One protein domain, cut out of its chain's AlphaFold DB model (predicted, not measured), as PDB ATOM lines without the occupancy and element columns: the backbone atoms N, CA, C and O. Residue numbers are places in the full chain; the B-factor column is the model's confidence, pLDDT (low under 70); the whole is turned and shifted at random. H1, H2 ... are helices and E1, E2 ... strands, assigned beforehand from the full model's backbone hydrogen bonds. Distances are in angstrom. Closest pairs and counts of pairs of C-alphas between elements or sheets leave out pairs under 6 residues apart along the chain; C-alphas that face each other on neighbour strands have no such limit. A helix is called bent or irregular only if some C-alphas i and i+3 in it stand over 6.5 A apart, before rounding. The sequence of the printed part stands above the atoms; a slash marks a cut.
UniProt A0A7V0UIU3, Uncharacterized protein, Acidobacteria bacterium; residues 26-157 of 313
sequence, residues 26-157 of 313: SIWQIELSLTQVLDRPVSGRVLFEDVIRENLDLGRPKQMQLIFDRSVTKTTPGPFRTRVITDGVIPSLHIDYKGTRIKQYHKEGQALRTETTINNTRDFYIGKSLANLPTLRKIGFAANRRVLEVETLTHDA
ATOM      1  N   SER A  26      50.843  29.194 -34.667       90.06
ATOM      2  CA  SER A  26      51.068  29.336 -33.241       90.06
ATOM      3  C   SER A  26      49.747  29.482 -32.496       90.06
ATOM      4  O   SER A  26      48.749  29.959 -33.033       90.06
ATOM      5  N   ILE A  27      49.740  29.017 -31.256       91.38
ATOM      6  CA  ILE A  27      48.628  29.094 -30.326       91.38
ATOM      7  C   ILE A  27      48.737  30.446 -29.626       91.38
ATOM      8  O   ILE A  27      49.671  30.686 -28.853       91.38
ATOM      9  N   TRP A  28      47.792  31.333 -29.930       90.44
ATOM     10  CA  TRP A  28      47.642  32.610 -29.236       90.44
ATOM     11  C   TRP A  28      46.932  32.430 -27.892       90.44
ATOM     12  O   TRP A  28      47.420  32.896 -26.868       90.44
ATOM     13  N   GLN A  29      45.831  31.681 -27.903       92.88
ATOM     14  CA  GLN A  29      45.030  31.324 -26.740       92.88
ATOM     15  C   GLN A  29      44.404  29.949 -26.975       92.88
ATOM     16  O   GLN A  29      44.127  29.568 -28.116       92.88
ATOM     17  N   ILE A  30      44.191  29.201 -25.898       92.50
ATOM     18  CA  ILE A  30      43.419  27.960 -25.916       92.50
ATOM     19  C   ILE A  30      42.501  27.906 -24.698       92.50
ATOM     20  O   ILE A  30      42.929  28.206 -23.585       92.50
ATOM     21  N   GLU A  31      41.257  27.495 -24.923       94.19
ATOM     22  CA  GLU A  31      40.245  27.277 -23.891       94.19
ATOM     23  C   GLU A  31      39.858  25.802 -23.861       94.19
ATOM     24  O   GLU A  31      39.579  25.185 -24.892       94.19
ATOM     25  N   LEU A  32      39.898  25.217 -22.670       93.06
ATOM     26  CA  LEU A  32      39.644  23.801 -22.441       93.06
ATOM     27  C   LEU A  32      38.580  23.675 -21.367       93.06
ATOM     28  O   LEU A  32      38.825  23.993 -20.204       93.06
ATOM     29  N   SER A  33      37.400  23.203 -21.750       93.06
ATOM     30  CA  SER A  33      36.245  23.137 -20.859       93.06
ATOM     31  C   SER A  33      35.877  21.701 -20.520       93.06
ATOM     32  O   SER A  33      35.866  20.829 -21.385       93.06
ATOM     33  N   LEU A  34      35.539  21.476 -19.257       91.88
ATOM     34  CA  LEU A  34      34.900  20.273 -18.748       91.88
ATOM     35  C   LEU A  34      33.534  20.684 -18.193       91.88
ATOM     36  O   LEU A  34      33.445  21.637 -17.422       91.88
ATOM     37  N   THR A  35      32.466  20.022 -18.630       90.62
ATOM     38  CA  THR A  35      31.091  20.345 -18.223       90.62
ATOM     39  C   THR A  35      30.437  19.105 -17.644       90.62
ATOM     40  O   THR A  35      30.346  18.087 -18.324       90.62
ATOM     41  N   GLN A  36      30.012  19.199 -16.389       85.12
ATOM     42  CA  GLN A  36      29.290  18.155 -15.672       85.12
ATOM     43  C   GLN A  36      27.814  18.534 -15.658       85.12
ATOM     44  O   GLN A  36      27.453  19.582 -15.126       85.12
ATOM     45  N   VAL A  37      26.976  17.706 -16.274       84.81
ATOM     46  CA  VAL A  37      25.519  17.882 -16.249       84.81
ATOM     47  C   VAL A  37      24.993  17.253 -14.967       84.81
ATOM     48  O   VAL A  37      25.353  16.117 -14.656       84.81
ATOM     49  N   LEU A  38      24.194  18.003 -14.211       73.81
ATOM     50  CA  LEU A  38      23.701  17.580 -12.904       73.81
ATOM     51  C   LEU A  38      22.316  16.947 -13.047       73.81
ATOM     52  O   LEU A  38      21.448  17.477 -13.737       73.81
ATOM     53  N   ASP A  39      22.103  15.829 -12.361       69.50
ATOM     54  CA  ASP A  39      20.816  15.134 -12.274       69.50
ATOM     55  C   ASP A  39      19.776  15.937 -11.470       69.50
ATOM     56  O   ASP A  39      18.576  15.861 -11.736       69.50
ATOM     57  N   ARG A  40      20.238  16.750 -10.508       68.56
ATOM     58  CA  ARG A  40      19.425  17.650  -9.674       68.56
ATOM     59  C   ARG A  40      19.956  19.089  -9.713       68.56
ATOM     60  O   ARG A  40      20.649  19.529  -8.793       68.56
ATOM     61  N   PRO A  41      19.613  19.862 -10.752       60.75
ATOM     62  CA  PRO A  41      20.239  21.156 -11.031       60.75
ATOM     63  C   PRO A  41      20.023  22.235  -9.954       60.75
ATOM     64  O   PRO A  41      20.917  23.037  -9.683       60.75
ATOM     65  N   VAL A  42      18.874  22.227  -9.269       60.94
ATOM     66  CA  VAL A  42      18.584  23.168  -8.170       60.94
ATOM     67  C   VAL A  42      19.496  22.916  -6.962       60.94
ATOM     68  O   VAL A  42      20.068  23.858  -6.415       60.94
ATOM     69  N   SER A  43      19.698  21.650  -6.583       55.06
ATOM     70  CA  SER A  43      20.667  21.259  -5.548       55.06
ATOM     71  C   SER A  43      22.104  21.547  -5.984       55.06
ATOM     72  O   SER A  43      22.929  21.944  -5.166       55.06
ATOM     73  N   GLY A  44      22.382  21.423  -7.284       55.88
ATOM     74  CA  GLY A  44      23.654  21.772  -7.909       55.88
ATOM     75  C   GLY A  44      24.077  23.224  -7.716       55.88
ATOM     76  O   GLY A  44      25.242  23.497  -7.430       55.88
ATOM     77  N   ARG A  45      23.128  24.161  -7.804       60.59
ATOM     78  CA  ARG A  45      23.393  25.581  -7.542       60.59
ATOM     79  C   ARG A  45      23.776  25.837  -6.083       60.59
ATOM     80  O   ARG A  45      24.748  26.544  -5.839       60.59
ATOM     81  N   VAL A  46      23.033  25.265  -5.136       58.97
ATOM     82  CA  VAL A  46      23.310  25.417  -3.694       58.97
ATOM     83  C   VAL A  46      24.675  24.819  -3.352       58.97
ATOM     84  O   VAL A  46      25.496  25.484  -2.726       58.97
ATOM     85  N   LEU A  47      24.955  23.615  -3.863       58.50
ATOM     86  CA  LEU A  47      26.260  22.966  -3.748       58.50
ATOM     87  C   LEU A  47      27.379  23.863  -4.290       58.50
ATOM     88  O   LEU A  47      28.408  24.027  -3.649       58.50
ATOM     89  N   PHE A  48      27.181  24.479  -5.453       62.75
ATOM     90  CA  PHE A  48      28.197  25.329  -6.061       62.75
ATOM     91  C   PHE A  48      28.444  26.634  -5.283       62.75
ATOM     92  O   PHE A  48      29.584  27.082  -5.170       62.75
ATOM     93  N   GLU A  49      27.409  27.237  -4.702       62.41
ATOM     94  CA  GLU A  49      27.572  28.400  -3.822       62.41
ATOM     95  C   GLU A  49      28.395  28.056  -2.568       62.41
ATOM     96  O   GLU A  49      29.248  28.851  -2.152       62.41
ATOM     97  N   ASP A  50      28.214  26.855  -2.016       62.00
ATOM     98  CA  ASP A  50      29.032  26.345  -0.914       62.00
ATOM     99  C   ASP A  50      30.466  26.021  -1.363       62.00
ATOM    100  O   ASP A  50      31.413  26.472  -0.711       62.00
ATOM    101  N   VAL A  51      30.653  25.390  -2.532       63.50
ATOM    102  CA  VAL A  51      31.964  25.173  -3.176       63.50
ATOM    103  C   VAL A  51      32.743  26.476  -3.307       63.50
ATOM    104  O   VAL A  51      33.909  26.538  -2.909       63.50
ATOM    105  N   ILE A  52      32.108  27.539  -3.796       63.34
ATOM    106  CA  ILE A  52      32.743  28.849  -3.946       63.34
ATOM    107  C   ILE A  52      33.196  29.405  -2.594       63.34
ATOM    108  O   ILE A  52      34.336  29.861  -2.468       63.34
ATOM    109  N   ARG A  53      32.325  29.381  -1.577       61.75
ATOM    110  CA  ARG A  53      32.642  29.895  -0.230       61.75
ATOM    111  C   ARG A  53      33.795  29.135   0.417       61.75
ATOM    112  O   ARG A  53      34.517  29.686   1.245       61.75
ATOM    113  N   GLU A  54      33.941  27.869   0.064       60.41
ATOM    114  CA  GLU A  54      34.897  26.937   0.646       60.41
ATOM    115  C   GLU A  54      36.280  26.952   0.013       60.41
ATOM    116  O   GLU A  54      37.243  26.590   0.685       60.41
ATOM    117  N   ASN A  55      36.369  27.393  -1.239       62.31
ATOM    118  CA  ASN A  55      37.567  27.292  -2.067       62.31
ATOM    119  C   ASN A  55      38.154  28.671  -2.434       62.31
ATOM    120  O   ASN A  55      38.919  28.824  -3.392       62.31
ATOM    121  N   LEU A  56      37.835  29.702  -1.641       63.31
ATOM    122  CA  LEU A  56      38.376  31.060  -1.797       63.31
ATOM    123  C   LEU A  56      39.907  31.125  -1.687       63.31
ATOM    124  O   LEU A  56      40.517  32.096  -2.132       63.31
ATOM    125  N   ASP A  57      40.547  30.117  -1.096       61.94
ATOM    126  CA  ASP A  57      41.990  30.072  -0.894       61.94
ATOM    127  C   ASP A  57      42.756  29.285  -1.971       61.94
ATOM    128  O   ASP A  57      43.989  29.290  -1.926       61.94
ATOM    129  N   LEU A  58      42.078  28.716  -2.985       62.56
ATOM    130  CA  LEU A  58      42.713  28.045  -4.142       62.56
ATOM    131  C   LEU A  58      43.741  28.929  -4.870       62.56
ATOM    132  O   LEU A  58      44.643  28.442  -5.544       62.56
ATOM    133  N   GLY A  59      43.647  30.242  -4.673       56.12
ATOM    134  CA  GLY A  59      44.524  31.285  -5.181       56.12
ATOM    135  C   GLY A  59      45.935  31.246  -4.620       56.12
ATOM    136  O   GLY A  59      46.842  31.863  -5.176       56.12
ATOM    137  N   ARG A  60      46.129  30.577  -3.478       63.22
ATOM    138  CA  ARG A  60      47.399  30.587  -2.754       63.22
ATOM    139  C   ARG A  60      48.482  29.874  -3.568       63.22
ATOM    140  O   ARG A  60      48.218  28.816  -4.135       63.22
ATOM    141  N   PRO A  61      49.740  30.355  -3.546       54.81
ATOM    142  CA  PRO A  61      50.827  29.765  -4.324       54.81
ATOM    143  C   PRO A  61      50.979  28.250  -4.162       54.81
ATOM    144  O   PRO A  61      51.271  27.581  -5.139       54.81
ATOM    145  N   LYS A  62      50.747  27.695  -2.961       56.00
ATOM    146  CA  LYS A  62      50.787  26.240  -2.720       56.00
ATOM    147  C   LYS A  62      49.651  25.477  -3.424       56.00
ATOM    148  O   LYS A  62      49.916  24.420  -3.977       56.00
ATOM    149  N   GLN A  63      48.433  26.023  -3.449       60.94
ATOM    150  CA  GLN A  63      47.267  25.437  -4.140       60.94
ATOM    151  C   GLN A  63      47.488  25.415  -5.652       60.94
ATOM    152  O   GLN A  63      47.263  24.408  -6.320       60.94
ATOM    153  N   MET A  64      48.072  26.489  -6.175       62.16
ATOM    154  CA  MET A  64      48.438  26.587  -7.585       62.16
ATOM    155  C   MET A  64      49.456  25.532  -8.024       62.16
ATOM    156  O   MET A  64      49.386  25.063  -9.159       62.16
ATOM    157  N   GLN A  65      50.383  25.132  -7.144       61.66
ATOM    158  CA  GLN A  65      51.342  24.070  -7.470       61.66
ATOM    159  C   GLN A  65      50.651  22.746  -7.741       61.66
ATOM    160  O   GLN A  65      51.066  22.044  -8.654       61.66
ATOM    161  N   LEU A  66      49.604  22.425  -6.980       56.97
ATOM    162  CA  LEU A  66      48.840  21.207  -7.194       56.97
ATOM    163  C   LEU A  66      47.991  21.288  -8.453       56.97
ATOM    164  O   LEU A  66      48.089  20.411  -9.306       56.97
ATOM    165  N   ILE A  67      47.192  22.350  -8.593       56.25
ATOM    166  CA  ILE A  67      46.267  22.502  -9.724       56.25
ATOM    167  C   ILE A  67      47.035  22.402 -11.050       56.25
ATOM    168  O   ILE A  67      46.643  21.665 -11.958       56.25
ATOM    169  N   PHE A  68      48.187  23.071 -11.139       62.66
ATOM    170  CA  PHE A  68      48.993  23.106 -12.357       62.66
ATOM    171  C   PHE A  68      50.139  22.090 -12.395       62.66
ATOM    172  O   PHE A  68      50.764  21.955 -13.445       62.66
ATOM    173  N   ASP A  69      50.388  21.346 -11.313       56.56
ATOM    174  CA  ASP A  69      51.492  20.382 -11.174       56.56
ATOM    175  C   ASP A  69      52.861  21.002 -11.511       56.56
ATOM    176  O   ASP A  69      53.595  20.581 -12.414       56.56
ATOM    177  N   ARG A  70      53.167  22.116 -10.831       63.50
ATOM    178  CA  ARG A  70      54.378  22.926 -11.045       63.50
ATOM    179  C   ARG A  70      54.920  23.477  -9.737       63.50
ATOM    180  O   ARG A  70      54.164  23.943  -8.901       63.50
ATOM    181  N   SER A  71      56.244  23.516  -9.598       55.88
ATOM    182  CA  SER A  71      56.893  24.147  -8.444       55.88
ATOM    183  C   SER A  71      56.728  25.670  -8.497       55.88
ATOM    184  O   SER A  71      57.052  26.299  -9.506       55.88
ATOM    185  N   VAL A  72      56.229  26.266  -7.411       58.53
ATOM    186  CA  VAL A  72      56.119  27.723  -7.231       58.53
ATOM    187  C   VAL A  72      56.986  28.123  -6.038       58.53
ATOM    188  O   VAL A  72      56.728  27.763  -4.889       58.53
ATOM    189  N   THR A  73      58.045  28.869  -6.313       59.62
ATOM    190  CA  THR A  73      58.988  29.413  -5.328       59.62
ATOM    191  C   THR A  73      58.659  30.871  -5.004       59.62
ATOM    192  O   THR A  73      57.912  31.527  -5.729       59.62
ATOM    193  N   LYS A  74      59.275  31.428  -3.950       52.62
ATOM    194  CA  LYS A  74      59.185  32.870  -3.639       52.62
ATOM    195  C   LYS A  74      59.615  33.774  -4.803       52.62
ATOM    196  O   LYS A  74      59.182  34.915  -4.868       52.62
ATOM    197  N   THR A  75      60.474  33.271  -5.685       58.97
ATOM    198  CA  THR A  75      61.006  33.989  -6.848       58.97
ATOM    199  C   THR A  75      60.210  33.732  -8.127       58.97
ATOM    200  O   THR A  75      60.579  34.257  -9.172       58.97
ATOM    201  N   THR A  76      59.143  32.922  -8.088       52.16
ATOM    202  CA  THR A  76      58.334  32.643  -9.280       52.16
ATOM    203  C   THR A  76      57.520  33.885  -9.647       52.16
ATOM    204  O   THR A  76      56.651  34.279  -8.868       52.16
ATOM    205  N   PRO A  77      57.767  34.505 -10.816       59.16
ATOM    206  CA  PRO A  77      57.077  35.725 -11.207       59.16
ATOM    207  C   PRO A  77      55.635  35.436 -11.641       59.16
ATOM    208  O   PRO A  77      55.349  34.394 -12.242       59.16
ATOM    209  N   GLY A  78      54.745  36.397 -11.384       56.84
ATOM    210  CA  GLY A  78      53.351  36.400 -11.838       56.84
ATOM    211  C   GLY A  78      52.315  36.340 -10.704       56.84
ATOM    212  O   GLY A  78      52.641  35.958  -9.579       56.84
ATOM    213  N   PRO A  79      51.061  36.745 -10.977       58.28
ATOM    214  CA  PRO A  79      49.996  36.732  -9.983       58.28
ATOM    215  C   PRO A  79      49.436  35.319  -9.749       58.28
ATOM    216  O   PRO A  79      49.257  34.543 -10.691       58.28
ATOM    217  N   PHE A  80      49.094  35.040  -8.487       63.62
ATOM    218  CA  PHE A  80      48.347  33.862  -8.035       63.62
ATOM    219  C   PHE A  80      47.182  34.341  -7.168       63.62
ATOM    220  O   PHE A  80      47.417  35.012  -6.160       63.62
ATOM    221  N   ARG A  81      45.932  34.088  -7.572       61.38
ATOM    222  CA  ARG A  81      44.755  34.557  -6.813       61.38
ATOM    223  C   ARG A  81      43.486  33.781  -7.138       61.38
ATOM    224  O   ARG A  81      43.352  33.257  -8.240       61.38
ATOM    225  N   THR A  82      42.549  33.799  -6.191       53.03
ATOM    226  CA  THR A  82      41.157  33.399  -6.407       53.03
ATOM    227  C   THR A  82      40.267  34.631  -6.362       53.03
ATOM    228  O   THR A  82      40.475  35.510  -5.526       53.03
ATOM    229  N   ARG A  83      39.283  34.714  -7.259       54.06
ATOM    230  CA  ARG A  83      38.235  35.742  -7.226       54.06
ATOM    231  C   ARG A  83      36.867  35.092  -7.360       54.06
ATOM    232  O   ARG A  83      36.705  34.171  -8.155       54.06
ATOM    233  N   VAL A  84      35.898  35.624  -6.627       55.59
ATOM    234  CA  VAL A  84      34.479  35.352  -6.857       55.59
ATOM    235  C   VAL A  84      33.903  36.567  -7.545       55.59
ATOM    236  O   VAL A  84      34.024  37.676  -7.030       55.59
ATOM    237  N   ILE A  85      33.338  36.367  -8.730       57.09
ATOM    238  CA  ILE A  85      32.650  37.427  -9.462       57.09
ATOM    239  C   ILE A  85      31.162  37.105  -9.417       57.09
ATOM    240  O   ILE A  85      30.744  36.042  -9.874       57.09
ATOM    241  N   THR A  86      30.389  38.015  -8.833       52.72
ATOM    242  CA  THR A  86      28.928  37.954  -8.722       52.72
ATOM    243  C   THR A  86      28.304  38.964  -9.680       52.72
ATOM    244  O   THR A  86      27.628  39.894  -9.250       52.72
ATOM    245  N   ASP A  87      28.593  38.833 -10.972       41.97
ATOM    246  CA  ASP A  87      28.015  39.701 -11.998       41.97
ATOM    247  C   ASP A  87      26.805  38.985 -12.619       41.97
ATOM    248  O   ASP A  87      26.922  37.841 -13.061       41.97
ATOM    249  N   GLY A  88      25.620  39.601 -12.580       47.22
ATOM    250  CA  GLY A  88      24.413  39.055 -13.219       47.22
ATOM    251  C   GLY A  88      23.807  37.773 -12.613       47.22
ATOM    252  O   GLY A  88      23.239  36.976 -13.350       47.22
ATOM    253  N   VAL A  89      23.850  37.585 -11.285       56.38
ATOM    254  CA  VAL A  89      23.149  36.520 -10.505       56.38
ATOM    255  C   VAL A  89      23.859  35.155 -10.425       56.38
ATOM    256  O   VAL A  89      23.611  34.415  -9.472       56.38
ATOM    257  N   ILE A  90      24.787  34.821 -11.330       55.72
ATOM    258  CA  ILE A  90      25.524  33.543 -11.279       55.72
ATOM    259  C   ILE A  90      26.931  33.774 -10.706       55.72
ATOM    260  O   ILE A  90      27.774  34.370 -11.379       55.72
ATOM    261  N   PRO A  91      27.226  33.307  -9.479       65.44
ATOM    262  CA  PRO A  91      28.563  33.441  -8.924       65.44
ATOM    263  C   PRO A  91      29.546  32.597  -9.743       65.44
ATOM    264  O   PRO A  91      29.197  31.541 -10.259       65.44
ATOM    265  N   SER A  92      30.782  33.063  -9.899       72.44
ATOM    266  CA  SER A  92      31.805  32.336 -10.656       72.44
ATOM    267  C   SER A  92      33.148  32.345  -9.937       72.44
ATOM    268  O   SER A  92      33.637  33.392  -9.502       72.44
ATOM    269  N   LEU A  93      33.759  31.166  -9.838       76.62
ATOM    270  CA  LEU A  93      35.077  30.963  -9.255       76.62
ATOM    271  C   LEU A  93      36.146  31.192 -10.320       76.62
ATOM    272  O   LEU A  93      36.111  30.599 -11.394       76.62
ATOM    273  N   HIS A  94      37.109  32.050 -10.018       75.62
ATOM    274  CA  HIS A  94      38.241  32.331 -10.890       75.62
ATOM    275  C   HIS A  94      39.538  31.979 -10.179       75.62
ATOM    276  O   HIS A  94      39.795  32.539  -9.120       75.62
ATOM    277  N   ILE A  95      40.370  31.132 -10.781       72.50
ATOM    278  CA  ILE A  95      41.684  30.720 -10.273       72.50
ATOM    279  C   ILE A  95      42.734  31.191 -11.286       72.50
ATOM    280  O   ILE A  95      42.770  30.720 -12.421       72.50
ATOM    281  N   ASP A  96      43.567  32.157 -10.902       71.88
ATOM    282  CA  ASP A  96      44.593  32.752 -11.767       71.88
ATOM    283  C   ASP A  96      45.987  32.156 -11.466       71.88
ATOM    284  O   ASP A  96      46.463  32.260 -10.336       71.88
ATOM    285  N   TYR A  97      46.668  31.610 -12.484       67.56
ATOM    286  CA  TYR A  97      48.081  31.197 -12.461       67.56
ATOM    287  C   TYR A  97      48.833  31.856 -13.617       67.56
ATOM    288  O   TYR A  97      48.733  31.410 -14.762       67.56
ATOM    289  N   LYS A  98      49.609  32.910 -13.333       76.06
ATOM    290  CA  LYS A  98      50.328  33.679 -14.370       76.06
ATOM    291  C   LYS A  98      49.369  34.124 -15.494       76.06
ATOM    292  O   LYS A  98      48.377  34.789 -15.212       76.06
ATOM    293  N   GLY A  99      49.646  33.777 -16.756       72.00
ATOM    294  CA  GLY A  99      48.791  34.040 -17.916       72.00
ATOM    295  C   GLY A  99      47.698  32.990 -18.152       72.00
ATOM    296  O   GLY A  99      47.024  33.042 -19.181       72.00
ATOM    297  N   THR A 100      47.522  32.033 -17.240       76.44
ATOM    298  CA  THR A 100      46.479  31.001 -17.289       76.44
ATOM    299  C   THR A 100      45.390  31.289 -16.264       76.44
ATOM    300  O   THR A 100      45.667  31.722 -15.146       76.44
ATOM    301  N   ARG A 101      44.138  31.037 -16.636       83.19
ATOM    302  CA  ARG A 101      42.970  31.264 -15.786       83.19
ATOM    303  C   ARG A 101      42.040  30.069 -15.850       83.19
ATOM    304  O   ARG A 101      41.680  29.653 -16.944       83.19
ATOM    305  N   ILE A 102      41.608  29.577 -14.697       83.94
ATOM    306  CA  ILE A 102      40.476  28.661 -14.597       83.94
ATOM    307  C   ILE A 102      39.249  29.470 -14.199       83.94
ATOM    308  O   ILE A 102      39.320  30.296 -13.288       83.94
ATOM    309  N   LYS A 103      38.141  29.257 -14.898       85.75
ATOM    310  CA  LYS A 103      36.822  29.776 -14.552       85.75
ATOM    311  C   LYS A 103      35.901  28.605 -14.285       85.75
ATOM    312  O   LYS A 103      35.822  27.701 -15.111       85.75
ATOM    313  N   GLN A 104      35.183  28.646 -13.178       85.00
ATOM    314  CA  GLN A 104      34.111  27.712 -12.909       85.00
ATOM    315  C   GLN A 104      32.820  28.474 -12.642       85.00
ATOM    316  O   GLN A 104      32.823  29.483 -11.935       85.00
ATOM    317  N   TYR A 105      31.732  28.037 -13.262       84.44
ATOM    318  CA  TYR A 105      30.427  28.674 -13.135       84.44
ATOM    319  C   TYR A 105      29.300  27.686 -13.406       84.44
ATOM    320  O   TYR A 105      29.474  26.676 -14.097       84.44
ATOM    321  N   HIS A 106      28.125  28.019 -12.881       78.44
ATOM    322  CA  HIS A 106      26.901  27.301 -13.181       78.44
ATOM    323  C   HIS A 106      26.399  27.714 -14.569       78.44
ATOM    324  O   HIS A 106      26.047  28.869 -14.805       78.44
ATOM    325  N   LYS A 107      26.413  26.785 -15.517       80.44
ATOM    326  CA  LYS A 107      25.997  26.995 -16.898       80.44
ATOM    327  C   LYS A 107      24.527  26.614 -17.065       80.44
ATOM    328  O   LYS A 107      24.130  25.498 -16.739       80.44
ATOM    329  N   GLU A 108      23.746  27.564 -17.583       80.94
ATOM    330  CA  GLU A 108      22.339  27.380 -17.990       80.94
ATOM    331  C   GLU A 108      21.428  26.819 -16.888       80.94
ATOM    332  O   GLU A 108      20.406  26.201 -17.157       80.94
ATOM    333  N   GLY A 109      21.797  27.013 -15.620       71.31
ATOM    334  CA  GLY A 109      21.011  26.484 -14.514       71.31
ATOM    335  C   GLY A 109      21.061  24.960 -14.378       71.31
ATOM    336  O   GLY A 109      20.344  24.459 -13.524       71.31
ATOM    337  N   GLN A 110      21.863  24.237 -15.172       79.06
ATOM    338  CA  GLN A 110      21.811  22.769 -15.244       79.06
ATOM    339  C   GLN A 110      23.158  22.052 -15.144       79.06
ATOM    340  O   GLN A 110      23.207  20.857 -14.850       79.06
ATOM    341  N   ALA A 111      24.256  22.756 -15.403       81.00
ATOM    342  CA  ALA A 111      25.568  22.138 -15.469       81.00
ATOM    343  C   ALA A 111      26.621  22.968 -14.740       81.00
ATOM    344  O   ALA A 111      26.563  24.194 -14.719       81.00
ATOM    345  N   LEU A 112      27.638  22.305 -14.200       84.50
ATOM    346  CA  LEU A 112      28.840  22.957 -13.700       84.50
ATOM    347  C   LEU A 112      29.904  22.926 -14.798       84.50
ATOM    348  O   LEU A 112      30.255  21.854 -15.298       84.50
ATOM    349  N   ARG A 113      30.413  24.091 -15.210       88.88
ATOM    350  CA  ARG A 113      31.478  24.175 -16.215       88.88
ATOM    351  C   ARG A 113      32.756  24.700 -15.594       88.88
ATOM    352  O   ARG A 113      32.771  25.832 -15.133       88.88
ATOM    353  N   THR A 114      33.821  23.906 -15.677       89.06
ATOM    354  CA  THR A 114      35.198  24.283 -15.332       89.06
ATOM    355  C   THR A 114      35.993  24.468 -16.619       89.06
ATOM    356  O   THR A 114      36.075  23.565 -17.452       89.06
ATOM    357  N   GLU A 115      36.574  25.642 -16.810       93.44
ATOM    358  CA  GLU A 115      37.242  26.035 -18.043       93.44
ATOM    359  C   GLU A 115      38.626  26.606 -17.761       93.44
ATOM    360  O   GLU A 115      38.744  27.604 -17.060       93.44
ATOM    361  N   THR A 116      39.663  26.016 -18.356       89.62
ATOM    362  CA  THR A 116      41.033  26.535 -18.311       89.62
ATOM    363  C   THR A 116      41.352  27.279 -19.605       89.62
ATOM    364  O   THR A 116      41.390  26.675 -20.679       89.62
ATOM    365  N   THR A 117      41.652  28.570 -19.496       92.06
ATOM    366  CA  THR A 117      42.173  29.428 -20.566       92.06
ATOM    367  C   THR A 117      43.682  29.603 -20.402       92.06
ATOM    368  O   THR A 117      44.127  30.154 -19.396       92.06
ATOM    369  N   ILE A 118      44.481  29.188 -21.388       84.50
ATOM    370  CA  ILE A 118      45.938  29.402 -21.419       84.50
ATOM    371  C   ILE A 118      46.254  30.492 -22.449       84.50
ATOM    372  O   ILE A 118      46.167  30.241 -23.651       84.50
ATOM    373  N   ASN A 119      46.673  31.675 -21.985       86.56
ATOM    374  CA  ASN A 119      47.090  32.784 -22.861       86.56
ATOM    375  C   ASN A 119      48.604  32.807 -23.119       86.56
ATOM    376  O   ASN A 119      49.086  33.445 -24.055       86.56
ATOM    377  N   ASN A 120      49.387  32.118 -22.284       80.94
ATOM    378  CA  ASN A 120      50.833  32.030 -22.445       80.94
ATOM    379  C   ASN A 120      51.336  30.603 -22.204       80.94
ATOM    380  O   ASN A 120      51.514  30.163 -21.073       80.94
ATOM    381  N   THR A 121      51.644  29.887 -23.285       80.94
ATOM    382  CA  THR A 121      52.147  28.503 -23.218       80.94
ATOM    383  C   THR A 121      53.500  28.396 -22.507       80.94
ATOM    384  O   THR A 121      53.823  27.351 -21.938       80.94
ATOM    385  N   ARG A 122      54.292  29.481 -22.501       77.75
ATOM    386  CA  ARG A 122      55.620  29.507 -21.873       77.75
ATOM    387  C   ARG A 122      55.558  29.450 -20.351       77.75
ATOM    388  O   ARG A 122      56.541  29.043 -19.743       77.75
ATOM    389  N   ASP A 123      54.408  29.750 -19.747       71.81
ATOM    390  CA  ASP A 123      54.192  29.558 -18.307       71.81
ATOM    391  C   ASP A 123      54.354  28.085 -17.895       71.81
ATOM    392  O   ASP A 123      54.686  27.800 -16.744       71.81
ATOM    393  N   PHE A 124      54.191  27.170 -18.858       71.62
ATOM    394  CA  PHE A 124      54.381  25.728 -18.722       71.62
ATOM    395  C   PHE A 124      55.679  25.216 -19.353       71.62
ATOM    396  O   PHE A 124      55.835  24.003 -19.480       71.62
ATOM    397  N   TYR A 125      56.588  26.113 -19.754       80.00
ATOM    398  CA  TYR A 125      57.820  25.798 -20.490       80.00
ATOM    399  C   TYR A 125      57.569  25.140 -21.858       80.00
ATOM    400  O   TYR A 125      58.386  24.373 -22.357       80.00
ATOM    401  N   ILE A 126      56.428  25.455 -22.482       80.06
ATOM    402  CA  ILE A 126      56.016  24.912 -23.780       80.06
ATOM    403  C   ILE A 126      56.000  26.032 -24.828       80.06
ATOM    404  O   ILE A 126      55.476  27.126 -24.600       80.06
ATOM    405  N   GLY A 127      56.564  25.764 -26.009       84.06
ATOM    406  CA  GLY A 127      56.548  26.704 -27.135       84.06
ATOM    407  C   GLY A 127      55.142  26.934 -27.701       84.06
ATOM    408  O   GLY A 127      54.246  26.113 -27.525       84.06
ATOM    409  N   LYS A 128      54.940  28.028 -28.444       90.75
ATOM    410  CA  LYS A 128      53.617  28.378 -28.991       90.75
ATOM    411  C   LYS A 128      53.206  27.570 -30.228       90.75
ATOM    412  O   LYS A 128      52.097  27.758 -30.699       90.75
ATOM    413  N   SER A 129      54.058  26.710 -30.787       91.06
ATOM    414  CA  SER A 129      53.720  25.941 -31.997       91.06
ATOM    415  C   SER A 129      52.446  25.110 -31.806       91.06
ATOM    416  O   SER A 129      52.258  24.489 -30.759       91.06
ATOM    417  N   LEU A 130      51.601  25.039 -32.839       90.56
ATOM    418  CA  LEU A 130      50.400  24.199 -32.844       90.56
ATOM    419  C   LEU A 130      50.710  22.716 -32.576       90.56
ATOM    420  O   LEU A 130      49.870  22.008 -32.025       90.56
ATOM    421  N   ALA A 131      51.924  22.254 -32.892       90.94
ATOM    422  CA  ALA A 131      52.379  20.900 -32.573       90.94
ATOM    423  C   ALA A 131      52.311  20.583 -31.066       90.94
ATOM    424  O   ALA A 131      52.143  19.428 -30.684       90.94
ATOM    425  N   ASN A 132      52.363  21.605 -30.207       89.25
ATOM    426  CA  ASN A 132      52.271  21.459 -28.756       89.25
ATOM    427  C   ASN A 132      50.826  21.386 -28.230       89.25
ATOM    428  O   ASN A 132      50.623  21.209 -27.025       89.25
ATOM    429  N   LEU A 133      49.816  21.498 -29.103       92.50
ATOM    430  CA  LEU A 133      48.401  21.427 -28.734       92.50
ATOM    431  C   LEU A 133      48.053  20.171 -27.911       92.50
ATOM    432  O   LEU A 133      47.382  20.324 -26.889       92.50
ATOM    433  N   PRO A 134      48.500  18.946 -28.261       93.56
ATOM    434  CA  PRO A 134      48.196  17.759 -27.461       93.56
ATOM    435  C   PRO A 134      48.731  17.854 -26.026       93.56
ATOM    436  O   PRO A 134      48.041  17.469 -25.082       93.56
ATOM    437  N   THR A 135      49.928  18.414 -25.843       82.69
ATOM    438  CA  THR A 135      50.542  18.608 -24.523       82.69
ATOM    439  C   THR A 135      49.773  19.640 -23.700       82.69
ATOM    440  O   THR A 135      49.452  19.389 -22.540       82.69
ATOM    441  N   LEU A 136      49.396  20.768 -24.310       84.56
ATOM    442  CA  LEU A 136      48.596  21.805 -23.649       84.56
ATOM    443  C   LEU A 136      47.192  21.303 -23.283       84.56
ATOM    444  O   LEU A 136      46.706  21.604 -22.194       84.56
ATOM    445  N   ARG A 137      46.571  20.468 -24.132       92.00
ATOM    446  CA  ARG A 137      45.298  19.790 -23.825       92.00
ATOM    447  C   ARG A 137      45.410  18.922 -22.577       92.00
ATOM    448  O   ARG A 137      44.542  19.002 -21.712       92.00
ATOM    449  N   LYS A 138      46.473  18.114 -22.462       82.56
ATOM    450  CA  LYS A 138      46.706  17.277 -21.273       82.56
ATOM    451  C   LYS A 138      46.792  18.126 -20.005       82.56
ATOM    452  O   LYS A 138      46.130  17.792 -19.028       82.56
ATOM    453  N   ILE A 139      47.540  19.232 -20.047       76.75
ATOM    454  CA  ILE A 139      47.695  20.150 -18.909       76.75
ATOM    455  C   ILE A 139      46.358  20.785 -18.523       76.75
ATOM    456  O   ILE A 139      45.959  20.683 -17.368       76.75
ATOM    457  N   GLY A 140      45.639  21.399 -19.467       82.50
ATOM    458  CA  GLY A 140      44.400  22.107 -19.136       82.50
ATOM    459  C   GLY A 140      43.280  21.179 -18.662       82.50
ATOM    460  O   GLY A 140      42.595  21.496 -17.696       82.50
ATOM    461  N   PHE A 141      43.127  19.991 -19.259       87.88
ATOM    462  CA  PHE A 141      42.149  19.020 -18.755       87.88
ATOM    463  C   PHE A 141      42.547  18.423 -17.402       87.88
ATOM    464  O   PHE A 141      41.666  18.153 -16.588       87.88
ATOM    465  N   ALA A 142      43.842  18.216 -17.144       75.75
ATOM    466  CA  ALA A 142      44.304  17.801 -15.824       75.75
ATOM    467  C   ALA A 142      44.040  18.889 -14.775       75.75
ATOM    468  O   ALA A 142      43.547  18.568 -13.702       75.75
ATOM    469  N   ALA A 143      44.277  20.162 -15.101       74.56
ATOM    470  CA  ALA A 143      43.970  21.282 -14.216       74.56
ATOM    471  C   ALA A 143      42.468  21.359 -13.890       74.56
ATOM    472  O   ALA A 143      42.110  21.444 -12.719       74.56
ATOM    473  N   ASN A 144      41.589  21.224 -14.894       84.31
ATOM    474  CA  ASN A 144      40.140  21.162 -14.664       84.31
ATOM    475  C   ASN A 144      39.753  20.010 -13.724       84.31
ATOM    476  O   ASN A 144      38.963  20.216 -12.808       84.31
ATOM    477  N   ARG A 145      40.303  18.805 -13.935       82.56
ATOM    478  CA  ARG A 145      40.020  17.647 -13.071       82.56
ATOM    479  C   ARG A 145      40.518  17.851 -11.645       82.56
ATOM    480  O   ARG A 145      39.771  17.579 -10.721       82.56
ATOM    481  N   ARG A 146      41.720  18.398 -11.460       72.56
ATOM    482  CA  ARG A 146      42.284  18.656 -10.127       72.56
ATOM    483  C   ARG A 146      41.483  19.681  -9.333       72.56
ATOM    484  O   ARG A 146      41.353  19.527  -8.128       72.56
ATOM    485  N   VAL A 147      40.923  20.700  -9.991       75.62
ATOM    486  CA  VAL A 147      39.985  21.627  -9.332       75.62
ATOM    487  C   VAL A 147      38.777  20.858  -8.797       75.62
ATOM    488  O   VAL A 147      38.484  20.946  -7.611       75.62
ATOM    489  N   LEU A 148      38.155  20.019  -9.628       80.62
ATOM    490  CA  LEU A 148      37.009  19.203  -9.216       80.62
ATOM    491  C   LEU A 148      37.362  18.189  -8.118       80.62
ATOM    492  O   LEU A 148      36.561  17.961  -7.218       80.62
ATOM    493  N   GLU A 149      38.548  17.583  -8.166       71.38
ATOM    494  CA  GLU A 149      39.043  16.667  -7.130       71.38
ATOM    495  C   GLU A 149      39.188  17.387  -5.785       71.38
ATOM    496  O   GLU A 149      38.694  16.893  -4.771       71.38
ATOM    497  N   VAL A 150      39.796  18.580  -5.773       65.19
ATOM    498  CA  VAL A 150      39.920  19.396  -4.559       65.19
ATOM    499  C   VAL A 150      38.540  19.777  -4.023       65.19
ATOM    500  O   VAL A 150      38.294  19.635  -2.827       65.19
ATOM    501  N   GLU A 151      37.611  20.183  -4.885       71.06
ATOM    502  CA  GLU A 151      36.239  20.529  -4.493       71.06
ATOM    503  C   GLU A 151      35.462  19.323  -3.942       71.06
ATOM    504  O   GLU A 151      34.730  19.458  -2.957       71.06
ATOM    505  N   THR A 152      35.675  18.138  -4.518       68.25
ATOM    506  CA  THR A 152      35.057  16.877  -4.080       68.25
ATOM    507  C   THR A 152      35.578  16.453  -2.711       68.25
ATOM    508  O   THR A 152      34.778  16.216  -1.811       68.25
ATOM    509  N   LEU A 153      36.902  16.434  -2.505       62.06
ATOM    510  CA  LEU A 153      37.522  16.136  -1.199       62.06
ATOM    511  C   LEU A 153      37.033  17.081  -0.099       62.06
ATOM    512  O   LEU A 153      36.948  16.732   1.077       62.06
ATOM    513  N   THR A 154      36.710  18.295  -0.513       61.19
ATOM    514  CA  THR A 154      36.222  19.353   0.343       61.19
ATOM    515  C   THR A 154      34.767  19.104   0.785       61.19
ATOM    516  O   THR A 154      34.444  19.325   1.953       61.19
ATOM    517  N   HIS A 155      33.915  18.561  -0.091       57.09
ATOM    518  CA  HIS A 155      32.496  18.285   0.194       57.09
ATOM    519  C   HIS A 155      32.220  16.880   0.744       57.09
ATOM    520  O   HIS A 155      31.264  16.706   1.493       57.09
ATOM    521  N   ASP A 156      33.070  15.892   0.455       53.25
ATOM    522  CA  ASP A 156      32.942  14.504   0.936       53.25
ATOM    523  C   ASP A 156      33.491  14.310   2.368       53.25
ATOM    524  O   ASP A 156      33.884  13.222   2.797       53.25
ATOM    525  N   ALA A 157      33.539  15.392   3.148       55.69
ATOM    526  CA  ALA A 157      33.986  15.385   4.536       55.69
ATOM    527  C   ALA A 157      32.890  14.861   5.489       55.69
ATOM    528  O   ALA A 157      32.702  15.398   6.579       55.69
TER     529      ALA A 157
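This is residues 26 to 157 of the 313 residues of an uncharacterized protein of Acidobacteria bacterium (UniProt A0A7V0UIU3). One twisted sheet of five strands forms a wall, with H1, H2 and H4 over one face and the other face bare of named helices. The long H4 crosses slantwise over E1, E5 and E4, while H1 and the short H2 cover the E4, E3 and E2 part; H3 only grazes the sheet. The printed part has 132 residues, with four named helices and five named strands in the order E1 H1 H2 E2 E3 E4 E5 H3 H4, a mixed class. The sheet's order is E1 E5 E4 E3 E2, antiparallel throughout. The whole is compact, with a radius of gyration of the C-alphas of 14.9 A and spans of 43 by 31 by 28 A.

Begin with the sheet: E1 is residues 30 to 37, E5 111 to 118, E4 100 to 107, E3 92 to 97 and E2 80 to 85. E2 E3 E4 E5 make a meander, each strand the antiparallel neighbour of the one before, with three hairpins. Look for N 32 and O 116, 2.9 A apart, between E1 and E5; N 103 and O 115, 2.8 A, between E5 and E4; N 95 and O 102, 2.8 A, between E4 and E3; and N 83 and O 94, 2.9 A, between E3 and E2. H4, residues 130 to 155, is on the sheet at a height of 8.6 A, and its C-alpha 140 is 5.6 A from that of Thr 116, their closest pair. On the same face, H1, residues 41 to 54, runs along the strands, at 19 degrees to E4 on the local plane. H2, residues 61 to 68, runs across them, at 80 degrees to E3 on the local plane. H2 and H4 touch, closest at the C-alphas of Ile 67 and Ala 143, 5.2 A, at a steep tilt of 60 degrees, opposite ways. H1 and H4 only just touch, with 3 pairs of C-alphas within 8 A. H3, residues 121 to 124, is close to H4 but not clearly touching it. O i to N i+4 pairs are within hydrogen-bond range in 9 of 10 for H1, 3 of 4 for H2 and 20 of 22 for H4; H3 is too short for one.

Find C-alpha 30 at (43.419, 27.960, -25.916); from there E1 runs 22.7 A. E5 runs 22.4 A, E4 20.9 A and H1 19.6 A. H4 runs 38.0 A to C-alpha 155 at (32.496, 18.285, 0.194), and is irregular: C-alphas 131 and 134 are 7.3 A apart.

The C-alphas of Arg 40 and Thr 75, the two farthest apart, are 44.8 A apart. The printed part has no cut, and H2 to E2 is a long link. Mean pLDDT of the printed part is 72.1; residues 39 to 91, 97, 150 and 152 to 157 are under 70.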